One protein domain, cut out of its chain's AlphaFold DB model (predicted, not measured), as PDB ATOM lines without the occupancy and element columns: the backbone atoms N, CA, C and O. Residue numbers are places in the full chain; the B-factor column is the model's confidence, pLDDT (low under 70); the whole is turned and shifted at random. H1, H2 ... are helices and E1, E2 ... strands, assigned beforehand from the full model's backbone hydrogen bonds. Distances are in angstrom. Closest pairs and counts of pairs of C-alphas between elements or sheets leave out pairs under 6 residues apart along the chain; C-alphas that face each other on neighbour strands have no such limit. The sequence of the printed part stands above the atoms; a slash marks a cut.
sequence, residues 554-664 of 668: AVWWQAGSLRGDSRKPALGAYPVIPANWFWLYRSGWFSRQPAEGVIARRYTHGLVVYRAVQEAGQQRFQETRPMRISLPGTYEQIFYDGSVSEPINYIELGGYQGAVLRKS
ATOM      1  N   ALA A 554     416.956 414.925 590.775       95.12
ATOM      2  CA  ALA A 554     417.627 416.162 591.147       95.12
ATOM      3  C   ALA A 554     416.659 417.253 591.594       95.12
ATOM      4  O   ALA A 554     415.531 417.357 591.092       95.12
ATOM      5  N   VAL A 555     417.151 418.107 592.487       95.44
ATOM      6  CA  VAL A 555     416.563 419.424 592.727       95.44
ATOM      7  C   VAL A 555     416.890 420.318 591.533       95.44
ATOM      8  O   VAL A 555     417.988 420.254 590.977       95.44
ATOM      9  N   TRP A 556     415.926 421.129 591.112       94.06
ATOM     10  CA  TRP A 556     416.108 422.088 590.025       94.06
ATOM     11  C   TRP A 556     416.265 423.494 590.585       94.06
ATOM     12  O   TRP A 556     415.487 423.891 591.454       94.06
ATOM     13  N   TRP A 557     417.208 424.252 590.034       95.00
ATOM     14  CA  TRP A 557     417.275 425.697 590.198       95.00
ATOM     15  C   TRP A 557     416.060 426.360 589.557       95.00
ATOM     16  O   TRP A 557     415.618 425.949 588.477       95.00
ATOM     17  N   GLN A 558     415.534 427.380 590.228       91.50
ATOM     18  CA  GLN A 558     414.392 428.179 589.797       91.50
ATOM     19  C   GLN A 558     414.565 429.631 590.251       91.50
ATOM     20  O   GLN A 558     413.916 430.070 591.195       91.50
ATOM     21  N   ALA A 559     415.458 430.361 589.591       87.25
ATOM     22  CA  ALA A 559     415.801 431.739 589.927       87.25
ATOM     23  C   ALA A 559     415.347 432.695 588.821       87.25
ATOM     24  O   ALA A 559     416.049 432.893 587.831       87.25
ATOM     25  N   GLY A 560     414.152 433.271 588.977       84.00
ATOM     26  CA  GLY A 560     413.546 434.123 587.954       84.00
ATOM     27  C   GLY A 560     413.364 433.366 586.634       84.00
ATOM     28  O   GLY A 560     412.689 432.333 586.586       84.00
ATOM     29  N   SER A 561     413.992 433.862 585.568       85.38
ATOM     30  CA  SER A 561     414.024 433.208 584.254       85.38
ATOM     31  C   SER A 561     414.979 432.008 584.187       85.38
ATOM     32  O   SER A 561     414.800 431.131 583.341       85.38
ATOM     33  N   LEU A 562     415.962 431.915 585.090       90.31
ATOM     34  CA  LEU A 562     416.954 430.842 585.096       90.31
ATOM     35  C   LEU A 562     416.380 429.560 585.699       90.31
ATOM     36  O   LEU A 562     415.897 429.523 586.836       90.31
ATOM     37  N   ARG A 563     416.478 428.469 584.935       92.25
ATOM     38  CA  ARG A 563     416.043 427.129 585.345       92.25
ATOM     39  C   ARG A 563     417.074 426.096 584.916       92.25
ATOM     40  O   ARG A 563     417.530 426.121 583.778       92.25
ATOM     41  N   GLY A 564     417.409 425.159 585.798       93.50
ATOM     42  CA  GLY A 564     418.415 424.143 585.484       93.50
ATOM     43  C   GLY A 564     418.496 423.017 586.504       93.50
ATOM     44  O   GLY A 564     418.006 423.134 587.622       93.50
ATOM     45  N   ASP A 565     419.101 421.906 586.103       94.44
ATOM     46  CA  ASP A 565     419.371 420.759 586.972       94.44
ATOM     47  C   ASP A 565     420.579 421.066 587.870       94.44
ATOM     48  O   ASP A 565     421.658 421.374 587.367       94.44
ATOM     49  N   SER A 566     420.418 420.957 589.193       95.50
ATOM     50  CA  SER A 566     421.473 421.294 590.167       95.50
ATOM     51  C   SER A 566     422.722 420.403 590.116       95.50
ATOM     52  O   SER A 566     423.710 420.685 590.793       95.50
ATOM     53  N   ARG A 567     422.710 419.334 589.312       95.75
ATOM     54  CA  ARG A 567     423.871 418.462 589.057       95.75
ATOM     55  C   ARG A 567     424.727 418.923 587.878       95.75
ATOM     56  O   ARG A 567     425.759 418.316 587.604       95.75
ATOM     57  N   LYS A 568     424.273 419.912 587.111       96.56
ATOM     58  CA  LYS A 568     424.997 420.402 585.935       96.56
ATOM     59  C   LYS A 568     425.996 421.488 586.342       96.56
ATOM     60  O   LYS A 568     425.703 422.245 587.262       96.56
ATOM     61  N   PRO A 569     427.145 421.592 585.649       96.44
ATOM     62  CA  PRO A 569     428.165 422.598 585.943       96.44
ATOM     63  C   PRO A 569     427.838 423.991 585.365       96.44
ATOM     64  O   PRO A 569     428.714 424.839 585.236       96.44
ATOM     65  N   ALA A 570     426.587 424.221 584.956       95.69
ATOM     66  CA  ALA A 570     426.130 425.484 584.387       95.69
ATOM     67  C   ALA A 570     424.635 425.704 584.667       95.69
ATOM     68  O   ALA A 570     423.850 424.749 584.699       95.69
ATOM     69  N   LEU A 571     424.245 426.969 584.821       94.75
ATOM     70  CA  LEU A 571     422.860 427.430 584.892       94.75
ATOM     71  C   LEU A 571     422.660 428.569 583.885       94.75
ATOM     72  O   LEU A 571     423.073 429.701 584.121       94.75
ATOM     73  N   GLY A 572     422.025 428.271 582.749       91.62
ATOM     74  CA  GLY A 572     422.018 429.202 581.619       91.62
ATOM     75  C   GLY A 572     423.444 429.412 581.103       91.62
ATOM     76  O   GLY A 572     424.142 428.434 580.843       91.62
ATOM     77  N   ALA A 573     423.876 430.669 580.997       90.75
ATOM     78  CA  ALA A 573     425.242 431.035 580.612       90.75
ATOM     79  C   ALA A 573     426.239 431.050 581.790       90.75
ATOM     80  O   ALA A 573     427.433 431.236 581.572       90.75
ATOM     81  N   TYR A 574     425.776 430.864 583.031       93.00
ATOM     82  CA  TYR A 574     426.615 431.015 584.221       93.00
ATOM     83  C   TYR A 574     427.262 429.685 584.631       93.00
ATOM     84  O   TYR A 574     426.528 428.724 584.900       93.00
ATOM     85  N   PRO A 575     428.603 429.608 584.735       95.31
ATOM     86  CA  PRO A 575     429.284 428.479 585.357       95.31
ATOM     87  C   PRO A 575     428.863 428.325 586.821       95.31
ATOM     88  O   PRO A 575     428.745 429.309 587.551       95.31
ATOM     89  N   VAL A 576     428.634 427.088 587.261       96.56
ATOM     90  CA  VAL A 576     428.343 426.770 588.667       96.56
ATOM     91  C   VAL A 576     429.017 425.464 589.060       96.56
ATOM     92  O   VAL A 576     429.087 424.529 588.264       96.56
ATOM     93  N   ILE A 577     429.457 425.340 590.312       96.06
ATOM     94  CA  ILE A 577     429.802 424.022 590.855       96.06
ATOM     95  C   ILE A 577     428.508 423.203 591.002       96.06
ATOM     96  O   ILE A 577     427.543 423.700 591.588       96.06
ATOM     97  N   PRO A 578     428.451 421.944 590.527       97.06
ATOM     98  CA  PRO A 578     427.305 421.079 590.769       97.06
ATOM     99  C   PRO A 578     426.985 420.961 592.265       97.06
ATOM    100  O   PRO A 578     427.770 420.425 593.050       97.06
ATOM    101  N   ALA A 579     425.796 421.407 592.667       97.06
ATOM    102  CA  ALA A 579     425.336 421.255 594.043       97.06
ATOM    103  C   ALA A 579     425.042 419.788 594.383       97.06
ATOM    104  O   ALA A 579     425.162 419.382 595.539       97.06
ATOM    105  N   ASN A 580     424.694 418.981 593.372       97.25
ATOM    106  CA  ASN A 580     424.348 417.564 593.518       97.25
ATOM    107  C   ASN A 580     423.182 417.315 594.489       97.25
ATOM    108  O   ASN A 580     423.105 416.261 595.119       97.25
ATOM    109  N   TRP A 581     422.263 418.276 594.600       98.06
ATOM    110  CA  TRP A 581     421.076 418.146 595.435       98.06
ATOM    111  C   TRP A 581     420.050 417.215 594.799       98.06
ATOM    112  O   TRP A 581     419.788 417.256 593.591       98.06
ATOM    113  N   PHE A 582     419.413 416.400 595.627       97.81
ATOM    114  CA  PHE A 582     418.392 415.456 595.191       97.81
ATOM    115  C   PHE A 582     417.242 415.364 596.191       97.81
ATOM    116  O   PHE A 582     417.376 415.729 597.355       97.81
ATOM    117  N   TRP A 583     416.093 414.895 595.717       97.12
ATOM    118  CA  TRP A 583     414.901 414.704 596.537       97.12
ATOM    119  C   TRP A 583     414.888 413.305 597.147       97.12
ATOM    120  O   TRP A 583     414.829 412.337 596.391       97.12
ATOM    121  N   LEU A 584     414.866 413.201 598.478       97.44
ATOM    122  CA  LEU A 584     414.497 411.960 599.178       97.44
ATOM    123  C   LEU A 584     412.978 411.761 599.191       97.44
ATOM    124  O   LEU A 584     412.491 410.642 599.069       97.44
ATOM    125  N   TYR A 585     412.236 412.863 599.297       95.88
ATOM    126  CA  TYR A 585     410.778 412.898 599.275       95.88
ATOM    127  C   TYR A 585     410.291 414.199 598.636       95.88
ATOM    128  O   TYR A 585     410.974 415.223 598.710       95.88
ATOM    129  N   ARG A 586     409.114 414.164 598.001       92.38
ATOM    130  CA  ARG A 586     408.419 415.341 597.458       92.38
ATOM    131  C   ARG A 586     406.941 415.043 597.189       92.38
ATOM    132  O   ARG A 586     406.633 413.963 596.684       92.38
ATOM    133  N   SER A 587     406.056 416.007 597.429       91.38
ATOM    134  CA  SER A 587     404.604 415.897 597.196       91.38
ATOM    135  C   SER A 587     403.981 417.207 596.676       91.38
ATOM    136  O   SER A 587     404.667 418.220 596.541       91.38
ATOM    137  N   GLY A 588     402.688 417.173 596.310       80.00
ATOM    138  CA  GLY A 588     401.906 418.360 595.918       80.00
ATOM    139  C   GLY A 588     402.340 419.005 594.596       80.00
ATOM    140  O   GLY A 588     402.797 420.145 594.576       80.00
ATOM    141  N   TRP A 589     402.231 418.271 593.485       67.56
ATOM    142  CA  TRP A 589     402.684 418.730 592.168       67.56
ATOM    143  C   TRP A 589     401.639 419.588 591.450       67.56
ATOM    144  O   TRP A 589     400.716 419.054 590.844       67.56
ATOM    145  N   PHE A 590     401.872 420.900 591.417       53.41
ATOM    146  CA  PHE A 590     401.313 421.798 590.392       53.41
ATOM    147  C   PHE A 590     402.410 422.610 589.663       53.41
ATOM    148  O   PHE A 590     402.124 423.352 588.728       53.41
ATOM    149  N   SER A 591     403.688 422.441 590.045       58.22
ATOM    150  CA  SER A 591     404.868 423.043 589.399       58.22
ATOM    151  C   SER A 591     406.149 422.218 589.667       58.22
ATOM    152  O   SER A 591     406.103 421.184 590.332       58.22
ATOM    153  N   ARG A 592     407.322 422.651 589.167       67.81
ATOM    154  CA  ARG A 592     408.632 422.029 589.488       67.81
ATOM    155  C   ARG A 592     409.116 422.332 590.921       67.81
ATOM    156  O   ARG A 592     410.182 421.846 591.308       67.81
ATOM    157  N   GLN A 593     408.397 423.169 591.674       80.38
ATOM    158  CA  GLN A 593     408.552 423.330 593.125       80.38
ATOM    159  C   GLN A 593     407.479 422.474 593.798       80.38
ATOM    160  O   GLN A 593     406.293 422.702 593.539       80.38
ATOM    161  N   PRO A 594     407.858 421.467 594.597       88.75
ATOM    162  CA  PRO A 594     406.873 420.694 595.333       88.75
ATOM    163  C   PRO A 594     406.303 421.532 596.487       88.75
ATOM    164  O   PRO A 594     407.003 422.384 597.037       88.75
ATOM    165  N   ALA A 595     405.050 421.271 596.865       90.88
ATOM    166  CA  ALA A 595     404.431 421.919 598.023       90.88
ATOM    167  C   ALA A 595     405.184 421.577 599.319       90.88
ATOM    168  O   ALA A 595     405.374 422.441 600.169       90.88
ATOM    169  N   GLU A 596     405.668 420.336 599.419       94.56
ATOM    170  CA  GLU A 596     406.521 419.831 600.492       94.56
ATOM    171  C   GLU A 596     407.596 418.900 599.917       94.56
ATOM    172  O   GLU A 596     407.347 418.128 598.985       94.56
ATOM    173  N   GLY A 597     408.802 418.933 600.481       95.75
ATOM    174  CA  GLY A 597     409.884 418.058 600.060       95.75
ATOM    175  C   GLY A 597     410.997 417.910 601.087       95.75
ATOM    176  O   GLY A 597     411.151 418.717 602.002       95.75
ATOM    177  N   VAL A 598     411.789 416.855 600.896       98.12
ATOM    178  CA  VAL A 598     413.008 416.580 601.658       98.12
ATOM    179  C   VAL A 598     414.183 416.578 600.694       98.12
ATOM    180  O   VAL A 598     414.326 415.663 599.874       98.12
ATOM    181  N   ILE A 599     414.985 417.638 600.767       98.12
ATOM    182  CA  ILE A 599     416.215 417.802 599.990       98.12
ATOM    183  C   ILE A 599     417.341 417.079 600.716       98.12
ATOM    184  O   ILE A 599     417.418 417.118 601.942       98.12
ATOM    185  N   ALA A 600     418.232 416.460 599.951       98.56
ATOM    186  CA  ALA A 600     419.462 415.895 600.460       98.56
ATOM    187  C   ALA A 600     420.672 416.229 599.586       98.56
ATOM    188  O   ALA A 600     420.555 416.463 598.377       98.56
ATOM    189  N   ARG A 601     421.851 416.202 600.212       98.56
ATOM    190  CA  ARG A 601     423.154 416.281 599.545       98.56
ATOM    191  C   ARG A 601     424.105 415.274 600.172       98.56
ATOM    192  O   ARG A 601     424.212 415.191 601.392       98.56
ATOM    193  N   ARG A 602     424.793 414.511 599.327       98.12
ATOM    194  CA  ARG A 602     425.720 413.469 599.764       98.12
ATOM    195  C   ARG A 602     427.148 413.997 599.805       98.12
ATOM    196  O   ARG A 602     427.563 414.737 598.914       98.12
ATOM    197  N   TYR A 603     427.880 413.548 600.808       98.25
ATOM    198  CA  TYR A 603     429.311 413.724 600.964       98.25
ATOM    199  C   TYR A 603     430.016 412.358 600.938       98.25
ATOM    200  O   TYR A 603     429.352 411.323 601.018       98.25
ATOM    201  N   THR A 604     431.342 412.325 600.806       97.25
ATOM    202  CA  THR A 604     432.109 411.064 600.805       97.25
ATOM    203  C   THR A 604     431.882 410.239 602.073       97.25
ATOM    204  O   THR A 604     431.769 409.019 601.977       97.25
ATOM    205  N   HIS A 605     431.756 410.888 603.233       97.31
ATOM    206  CA  HIS A 605     431.598 410.245 604.543       97.31
ATOM    207  C   HIS A 605     430.257 410.575 605.215       97.31
ATOM    208  O   HIS A 605     430.079 410.313 606.402       97.31
ATOM    209  N   GLY A 606     429.282 411.135 604.490       97.56
ATOM    210  CA  GLY A 606     428.030 411.547 605.118       97.56
ATOM    211  C   GLY A 606     426.908 411.960 604.178       97.56
ATOM    212  O   GLY A 606     427.007 411.912 602.950       97.56
ATOM    213  N   LEU A 607     425.802 412.370 604.784       98.62
ATOM    214  CA  LEU A 607     424.585 412.815 604.124       98.62
ATOM    215  C   LEU A 607     423.976 413.951 604.940       98.62
ATOM    216  O   LEU A 607     423.899 413.880 606.161       98.62
ATOM    217  N   VAL A 608     423.500 414.987 604.261       98.62
ATOM    218  CA  VAL A 608     422.719 416.048 604.902       98.62
ATOM    219  C   VAL A 608     421.329 416.089 604.307       98.62
ATOM    220  O   VAL A 608     421.165 415.874 603.102       98.62
ATOM    221  N   VAL A 609     420.334 416.332 605.156       98.75
ATOM    222  CA  VAL A 609     418.913 416.304 604.795       98.75
ATOM    223  C   VAL A 609     418.179 417.503 605.385       98.75
ATOM    224  O   VAL A 609     418.539 417.985 606.457       98.75
ATOM    225  N   TYR A 610     417.144 417.976 604.694       98.62
ATOM    226  CA  TYR A 610     416.309 419.086 605.147       98.62
ATOM    227  C   TYR A 610     414.879 418.972 604.614       98.62
ATOM    228  O   TYR A 610     414.680 418.828 603.404       98.62
ATOM    229  N   ARG A 611     413.886 419.041 605.511       98.12
ATOM    230  CA  ARG A 611     412.450 418.998 605.188       98.12
ATOM    231  C   ARG A 611     411.864 420.405 605.174       98.12
ATOM    232  O   ARG A 611     411.921 421.083 606.190       98.12
ATOM    233  N   ALA A 612     411.216 420.815 604.088       97.38
ATOM    234  CA  ALA A 612     410.557 422.120 603.996       97.38
ATOM    235  C   ALA A 612     409.315 422.098 603.099       97.38
ATOM    236  O   ALA A 612     409.114 421.174 602.308       97.38
ATOM    237  N   VAL A 613     408.516 423.159 603.210       95.69
ATOM    238  CA  VAL A 613     407.480 423.536 602.238       95.69
ATOM    239  C   VAL A 613     407.975 424.648 601.318       95.69
ATOM    240  O   VAL A 613     409.072 425.180 601.506       95.69
ATOM    241  N   GLN A 614     407.189 424.985 600.296       92.88
ATOM    242  CA  GLN A 614     407.551 425.998 599.302       92.88
ATOM    243  C   GLN A 614     407.912 427.355 599.931       92.88
ATOM    244  O   GLN A 614     408.982 427.899 599.644       92.88
ATOM    245  N   GLU A 615     407.040 427.882 600.790       92.69
ATOM    246  CA  GLU A 615     407.227 429.169 601.461       92.69
ATOM    247  C   GLU A 615     408.141 429.040 602.684       92.69
ATOM    248  O   GLU A 615     408.316 427.960 603.249       92.69
ATOM    249  N   ALA A 616     408.754 430.148 603.091       92.88
ATOM    250  CA  ALA A 616     409.572 430.216 604.297       92.88
ATOM    251  C   ALA A 616     408.721 430.585 605.524       92.88
ATOM    252  O   ALA A 616     407.677 431.215 605.384       92.88
ATOM    253  N   GLY A 617     409.190 430.234 606.723       92.75
ATOM    254  CA  GLY A 617     408.643 430.763 607.979       92.75
ATOM    255  C   GLY A 617     407.196 430.369 608.306       92.75
ATOM    256  O   GLY A 617     406.582 431.004 609.160       92.75
ATOM    257  N   GLN A 618     406.619 429.342 607.668       94.44
ATOM    258  CA  GLN A 618     405.245 428.933 607.970       94.44
ATOM    259  C   GLN A 618     405.146 428.312 609.372       94.44
ATOM    260  O   GLN A 618     405.530 427.159 609.579       94.44
ATOM    261  N   GLN A 619     404.560 429.047 610.321       93.12
ATOM    262  CA  GLN A 619     404.438 428.620 611.723       93.12
ATOM    263  C   GLN A 619     403.757 427.249 611.867       93.12
ATOM    264  O   GLN A 619     404.285 426.357 612.523       93.12
ATOM    265  N   ARG A 620     402.641 427.027 611.158       93.62
ATOM    266  CA  ARG A 620     401.926 425.733 611.171       93.62
ATOM    267  C   ARG A 620     402.799 424.568 610.704       93.62
ATOM    268  O   ARG A 620     402.672 423.455 611.210       93.62
ATOM    269  N   PHE A 621     403.679 424.807 609.733       95.88
ATOM    270  CA  PHE A 621     404.567 423.758 609.251       95.88
ATOM    271  C   PHE A 621     405.675 423.454 610.266       95.88
ATOM    272  O   PHE A 621     405.971 422.285 610.485       95.88
ATOM    273  N   GLN A 622     406.226 424.460 610.957       94.06
ATOM    274  CA  GLN A 622     407.259 424.260 611.991       94.06
ATOM    275  C   GLN A 622     406.842 423.279 613.105       94.06
ATOM    276  O   GLN A 622     407.683 422.535 613.623       94.06
ATOM    277  N   GLU A 623     405.548 423.257 613.435       93.75
ATOM    278  CA  GLU A 623     404.929 422.394 614.453       93.75
ATOM    279  C   GLU A 623     404.365 421.079 613.888       93.75
ATOM    280  O   GLU A 623     403.809 420.255 614.617       93.75
ATOM    281  N   THR A 624     404.500 420.845 612.580       95.12
ATOM    282  CA  THR A 624     404.004 419.619 611.951       95.12
ATOM    283  C   THR A 624     404.765 418.400 612.462       95.12
ATOM    284  O   THR A 624     405.989 418.417 612.623       95.12
ATOM    285  N   ARG A 625     404.025 417.304 612.675       95.12
ATOM    286  CA  ARG A 625     404.572 416.038 613.173       95.12
ATOM    287  C   ARG A 625     405.730 415.532 612.301       95.12
ATOM    288  O   ARG A 625     405.690 415.704 611.073       95.12
ATOM    289  N   PRO A 626     406.738 414.878 612.907       97.06
ATOM    290  CA  PRO A 626     407.816 414.258 612.158       97.06
ATOM    291  C   PRO A 626     407.307 413.282 611.100       97.06
ATOM    292  O   PRO A 626     406.352 412.539 611.321       97.06
ATOM    293  N   MET A 627     407.958 413.299 609.943       96.56
ATOM    294  CA  MET A 627     407.722 412.365 608.850       96.56
ATOM    295  C   MET A 627     408.929 411.439 608.733       96.56
ATOM    296  O   MET A 627     410.067 411.913 608.700       96.56
ATOM    297  N   ARG A 628     408.673 410.131 608.634       97.88
ATOM    298  CA  ARG A 628     409.706 409.125 608.383       97.88
ATOM    299  C   ARG A 628     410.115 409.129 606.910       97.88
ATOM    300  O   ARG A 628     409.269 408.981 606.032       97.88
ATOM    301  N   ILE A 629     411.414 409.243 606.655       97.50
ATOM    302  CA  ILE A 629     412.030 409.291 605.328       97.50
ATOM    303  C   ILE A 629     413.092 408.204 605.220       97.50
ATOM    304  O   ILE A 629     414.005 408.156 606.039       97.50
ATOM    305  N   SER A 630     413.007 407.357 604.195       97.69
ATOM    306  CA  SER A 630     414.043 406.362 603.899       97.69
ATOM    307  C   SER A 630     415.335 407.023 603.412       97.69
ATOM    308  O   SER A 630     415.311 407.931 602.576       97.69
ATOM    309  N   LEU A 631     416.470 406.535 603.909       98.00
ATOM    310  CA  LEU A 631     417.805 407.005 603.553       98.00
ATOM    311  C   LEU A 631     418.419 406.131 602.442       98.00
ATOM    312  O   LEU A 631     418.104 404.948 602.337       98.00
ATOM    313  N   PRO A 632     419.316 406.683 601.605       96.31
ATOM    314  CA  PRO A 632     419.962 405.968 600.499       96.31
ATOM    315  C   PRO A 632     421.139 405.075 600.951       96.31
ATOM    316  O   PRO A 632     422.119 404.946 600.220       96.31
ATOM    317  N   GLY A 633     421.092 404.545 602.173       95.56
ATOM    318  CA  GLY A 633     422.174 403.804 602.830       95.56
ATOM    319  C   GLY A 633     422.008 403.810 604.349       95.56
ATOM    320  O   GLY A 633     420.998 404.314 604.855       95.56
ATOM    321  N   THR A 634     423.007 403.286 605.053       97.19
ATOM    322  CA  THR A 634     423.037 403.268 606.523       97.19
ATOM    323  C   THR A 634     423.902 404.402 607.070       97.19
ATOM    324  O   THR A 634     425.070 404.558 606.704       97.19
ATOM    325  N   TYR A 635     423.329 405.195 607.969       98.12
ATOM    326  CA  TYR A 635     423.955 406.395 608.517       98.12
ATOM    327  C   TYR A 635     423.797 406.468 610.031       98.12
ATOM    328  O   TYR A 635     422.965 405.778 610.596       98.12
ATOM    329  N   GLU A 636     424.550 407.343 610.678       98.25
ATOM    330  CA  GLU A 636     424.401 407.688 612.090       98.25
ATOM    331  C   GLU A 636     424.143 409.196 612.174       98.25
ATOM    332  O   GLU A 636     424.870 409.995 611.568       98.25
ATOM    333  N   GLN A 637     423.078 409.603 612.866       98.00
ATOM    334  CA  GLN A 637     422.756 411.015 613.048       98.00
ATOM    335  C   GLN A 637     423.737 411.650 614.018       98.00
ATOM    336  O   GLN A 637     423.961 411.105 615.089       98.00
ATOM    337  N   ILE A 638     424.281 412.809 613.657       98.12
ATOM    338  CA  ILE A 638     425.177 413.585 614.511       98.12
ATOM    339  C   ILE A 638     424.333 414.595 615.292       98.12
ATOM    340  O   ILE A 638     423.583 415.369 614.690       98.12
ATOM    341  N   PHE A 639     424.460 414.594 616.615       96.94
ATOM    342  CA  PHE A 639     423.783 415.530 617.509       96.94
ATOM    343  C   PHE A 639     424.669 416.734 617.840       96.94
ATOM    344  O   PHE A 639     425.883 416.706 617.634       96.94
ATOM    345  N   TYR A 640     424.064 417.796 618.368       94.94
ATOM    346  CA  TYR A 640     424.719 419.065 618.707       94.94
ATOM    347  C   TYR A 640     426.063 418.941 619.454       94.94
ATOM    348  O   TYR A 640     427.017 419.665 619.150       94.94
ATOM    349  N   ASP A 641     426.164 418.022 620.414       93.69
ATOM    350  CA  ASP A 641     427.372 417.785 621.216       93.69
ATOM    351  C   ASP A 641     428.452 416.953 620.495       93.69
ATOM    352  O   ASP A 641     429.564 416.810 621.002       93.69
ATOM    353  N   GLY A 642     428.155 416.457 619.291       95.19
ATOM    354  CA  GLY A 642     429.013 415.592 618.485       95.19
ATOM    355  C   GLY A 642     428.807 414.098 618.733       95.19
ATOM    356  O   GLY A 642     429.451 413.289 618.062       95.19
ATOM    357  N   SER A 643     427.923 413.712 619.660       96.06
ATOM    358  CA  SER A 643     427.503 412.317 619.802       96.06
ATOM    359  C   SER A 643     426.726 411.856 618.568       96.06
ATOM    360  O   SER A 643     426.233 412.669 617.778       96.06
ATOM    361  N   VAL A 644     426.641 410.539 618.382       96.62
ATOM    362  CA  VAL A 644     425.957 409.946 617.233       96.62
ATOM    363  C   VAL A 644     424.886 408.949 617.654       96.62
ATOM    364  O   VAL A 644     424.982 408.342 618.719       96.62
ATOM    365  N   SER A 645     423.859 408.789 616.823       96.75
ATOM    366  CA  SER A 645     422.843 407.751 616.998       96.75
ATOM    367  C   SER A 645     423.377 406.359 616.658       96.75
ATOM    368  O   SER A 645     424.404 406.219 615.998       96.75
ATOM    369  N   GLU A 646     422.596 405.332 616.999       96.56
ATOM    370  CA  GLU A 646     422.716 404.012 616.372       96.56
ATOM    371  C   GLU A 646     422.581 404.109 614.835       96.56
ATOM    372  O   GLU A 646     421.966 405.065 614.335       96.56
ATOM    373  N   PRO A 647     423.106 403.129 614.075       97.62
ATOM    374  CA  PRO A 647     422.933 403.071 612.630       97.62
ATOM    375  C   PRO A 647     421.453 403.023 612.212       97.62
ATOM    376  O   PRO A 647     420.677 402.178 612.656       97.62
ATOM    377  N   ILE A 648     421.068 403.920 611.307       97.75
ATOM    378  CA  ILE A 648     419.708 404.100 610.797       97.75
ATOM    379  C   ILE A 648     419.670 404.062 609.267       97.75
ATOM    380  O   ILE A 648     420.554 404.572 608.578       97.75
ATOM    381  N   ASN A 649     418.592 403.497 608.723       97.25
ATOM    382  CA  ASN A 649     418.258 403.519 607.292       97.25
ATOM    383  C   ASN A 649     417.012 404.377 606.987       97.25
ATOM    384  O   ASN A 649     416.553 404.456 605.846       97.25
ATOM    385  N   TYR A 650     416.460 405.035 608.007       97.88
ATOM    386  CA  TYR A 650     415.413 406.041 607.902       97.88
ATOM    387  C   TYR A 650     415.684 407.167 608.903       97.88
ATOM    388  O   TYR A 650     416.355 406.953 609.903       97.88
ATOM    389  N   ILE A 651     415.116 408.346 608.669       98.19
ATOM    390  CA  ILE A 651     415.134 409.463 609.620       98.19
ATOM    391  C   ILE A 651     413.734 410.040 609.801       98.19
ATOM    392  O   ILE A 651     412.928 410.020 608.872       98.19
ATOM    393  N   GLU A 652     413.440 410.563 610.988       98.06
ATOM    394  CA  GLU A 652     412.204 411.288 611.274       98.06
ATOM    395  C   GLU A 652     412.495 412.790 611.343       98.06
ATOM    396  O   GLU A 652     413.295 413.241 612.158       98.06
ATOM    397  N   LEU A 653     411.863 413.569 610.460       97.88
ATOM    398  CA  LEU A 653     412.070 415.018 610.361       97.88
ATOM    399  C   LEU A 653     410.752 415.758 610.567       97.88
ATOM    400  O   LEU A 653     409.800 415.532 609.818       97.88
ATOM    401  N   GLY A 654     410.689 416.661 611.544       97.19
ATOM    402  CA  GLY A 654     409.637 417.671 611.692       97.19
ATOM    403  C   GLY A 654     409.698 418.744 610.600       97.19
ATOM    404  O   GLY A 654     410.600 418.749 609.759       97.19
ATOM    405  N   GLY A 655     408.729 419.660 610.579       96.75
ATOM    406  CA  GLY A 655     408.726 420.720 609.569       96.75
ATOM    407  C   GLY A 655     409.890 421.697 609.742       96.75
ATOM    408  O   GLY A 655     410.228 422.079 610.860       96.75
ATOM    409  N   TYR A 656     410.540 422.064 608.637       97.62
ATOM    410  CA  TYR A 656     411.777 422.854 608.625       97.62
ATOM    411  C   TYR A 656     412.908 422.256 609.473       97.62
ATOM    412  O   TYR A 656     413.761 422.984 609.960       97.62
ATOM    413  N   GLN A 657     412.927 420.936 609.681       97.94
ATOM    414  CA  GLN A 657     414.020 420.275 610.390       97.94
ATOM    415  C   GLN A 657     415.081 419.783 609.404       97.94
ATOM    416  O   GLN A 657     414.767 419.159 608.382       97.94
ATOM    417  N   GLY A 658     416.341 420.051 609.738       98.25
ATOM    418  CA  GLY A 658     417.508 419.496 609.064       98.25
ATOM    419  C   GLY A 658     418.282 418.543 609.964       98.25
ATOM    420  O   GLY A 658     418.184 418.619 611.186       98.25
ATOM    421  N   ALA A 659     419.053 417.649 609.350       98.56
ATOM    422  CA  ALA A 659     419.963 416.762 610.062       98.56
ATOM    423  C   ALA A 659     421.255 416.544 609.271       98.56
ATOM    424  O   ALA A 659     421.259 416.524 608.034       98.56
ATOM    425  N   VAL A 660     422.344 416.357 610.015       98.69
ATOM    426  CA  VAL A 660     423.658 415.977 609.497       98.69
ATOM    427  C   VAL A 660     423.923 414.539 609.917       98.69
ATOM    428  O   VAL A 660     423.768 414.187 611.085       98.69
ATOM    429  N   LEU A 661     424.289 413.702 608.954       98.50
ATOM    430  CA  LEU A 661     424.471 412.273 609.141       98.50
ATOM    431  C   LEU A 661     425.873 411.882 608.681       98.50
ATOM    432  O   LEU A 661     426.289 412.277 607.587       98.50
ATOM    433  N   ARG A 662     426.576 411.065 609.463       97.44
ATOM    434  CA  ARG A 662     427.795 410.391 608.998       97.44
ATOM    435  C   ARG A 662     427.454 409.006 608.469       97.44
ATOM    436  O   ARG A 662     426.469 408.397 608.881       97.44
ATOM    437  N   LYS A 663     428.238 408.515 607.522       95.94
ATOM    438  CA  LYS A 663     428.093 407.161 606.992       95.94
ATOM    439  C   LYS A 663     428.502 406.151 608.071       95.94
ATOM    440  O   LYS A 663     429.523 406.358 608.719       95.94
ATOM    441  N   SER A 664     427.731 405.081 608.262       91.44
ATOM    442  CA  SER A 664     428.094 404.041 609.234       91.44
ATOM    443  C   SER A 664     429.258 403.186 608.716       91.44
ATOM    444  O   SER A 664     429.286 402.809 607.542       91.44
TER     445      SER A 664
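What this domain is: This is residues 554 to 664 of the 668 residues of an uncharacterized protein of Photobacterium galatheae (UniProt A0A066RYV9). One six-stranded sheet, curled like part of a barrel, folds back on itself: E3 E4 E5 make one leaf, E6 E7 the other, with E8 as the hinge. A small hairpin, E1 and E2, sits off to one side with the loop of residues 566 to 581, and the short helix H1 grazes the sheet. The 111 printed residues run E1 E2 E3 E4 E5 H1 E6 E7 E8, mostly strand; the large sheet, order E3 E4 E5 E8 E6 E7, is antiparallel. The whole is compact, radius of gyration of the C-alphas 15.1 A, spanning 44 by 35 by 22 A.

Where its parts are: E3 is residues 582 to 587, E4 596 to 603 (23.6 A), E5 606 to 613 (24.0 A), E8 658 to 663 (16.4 A), E6 627 to 637 (15.7 A) and E7 648 to 653. H1 is residues 619 to 622, E1 556 to 559, from C-alpha 556 at (416.108, 422.088, 590.025), and E2 562 to 565. E8 ends with C-alpha 663 at (428.093, 407.161, 606.992).

How they stand to each other: E3 E4 E5 form a meander, each strand the antiparallel neighbour of the one before: N 584 and O 598 are 2.9 A apart, N 599 and O 610 2.9 A. E8 neighbours E5, N 607 to O 661 2.8 A, and E6, N 636 to O 662 2.8 A. E6 bends by 122 degrees at residue 634, and its residues 627 to 635 pair with E7, N 629 to O 651 2.8 A. Across the fold, the closest C-alphas of E3 and E6, Leu 584 and Ile 629, are 7.1 A apart. E5, H1, E6 are a split strand-helix-strand unit, E8 between its strands, with a right-handed crossover. H1 is only just on the sheet, with 5 pairs of C-alphas within 10 A; it is too short for an O i to N i+4 pair. In the hairpin E1 and E2, N 557 and O 564 are 2.8 A apart; E2 and E3 are apart.

The domain as a whole: The farthest C-alphas, Ala 573 and Glu 646, are 44.9 A apart. The printed part has no cut; the link E2 to E3 is long, 16 residues. Residues 589 to 592 have pLDDT under 70.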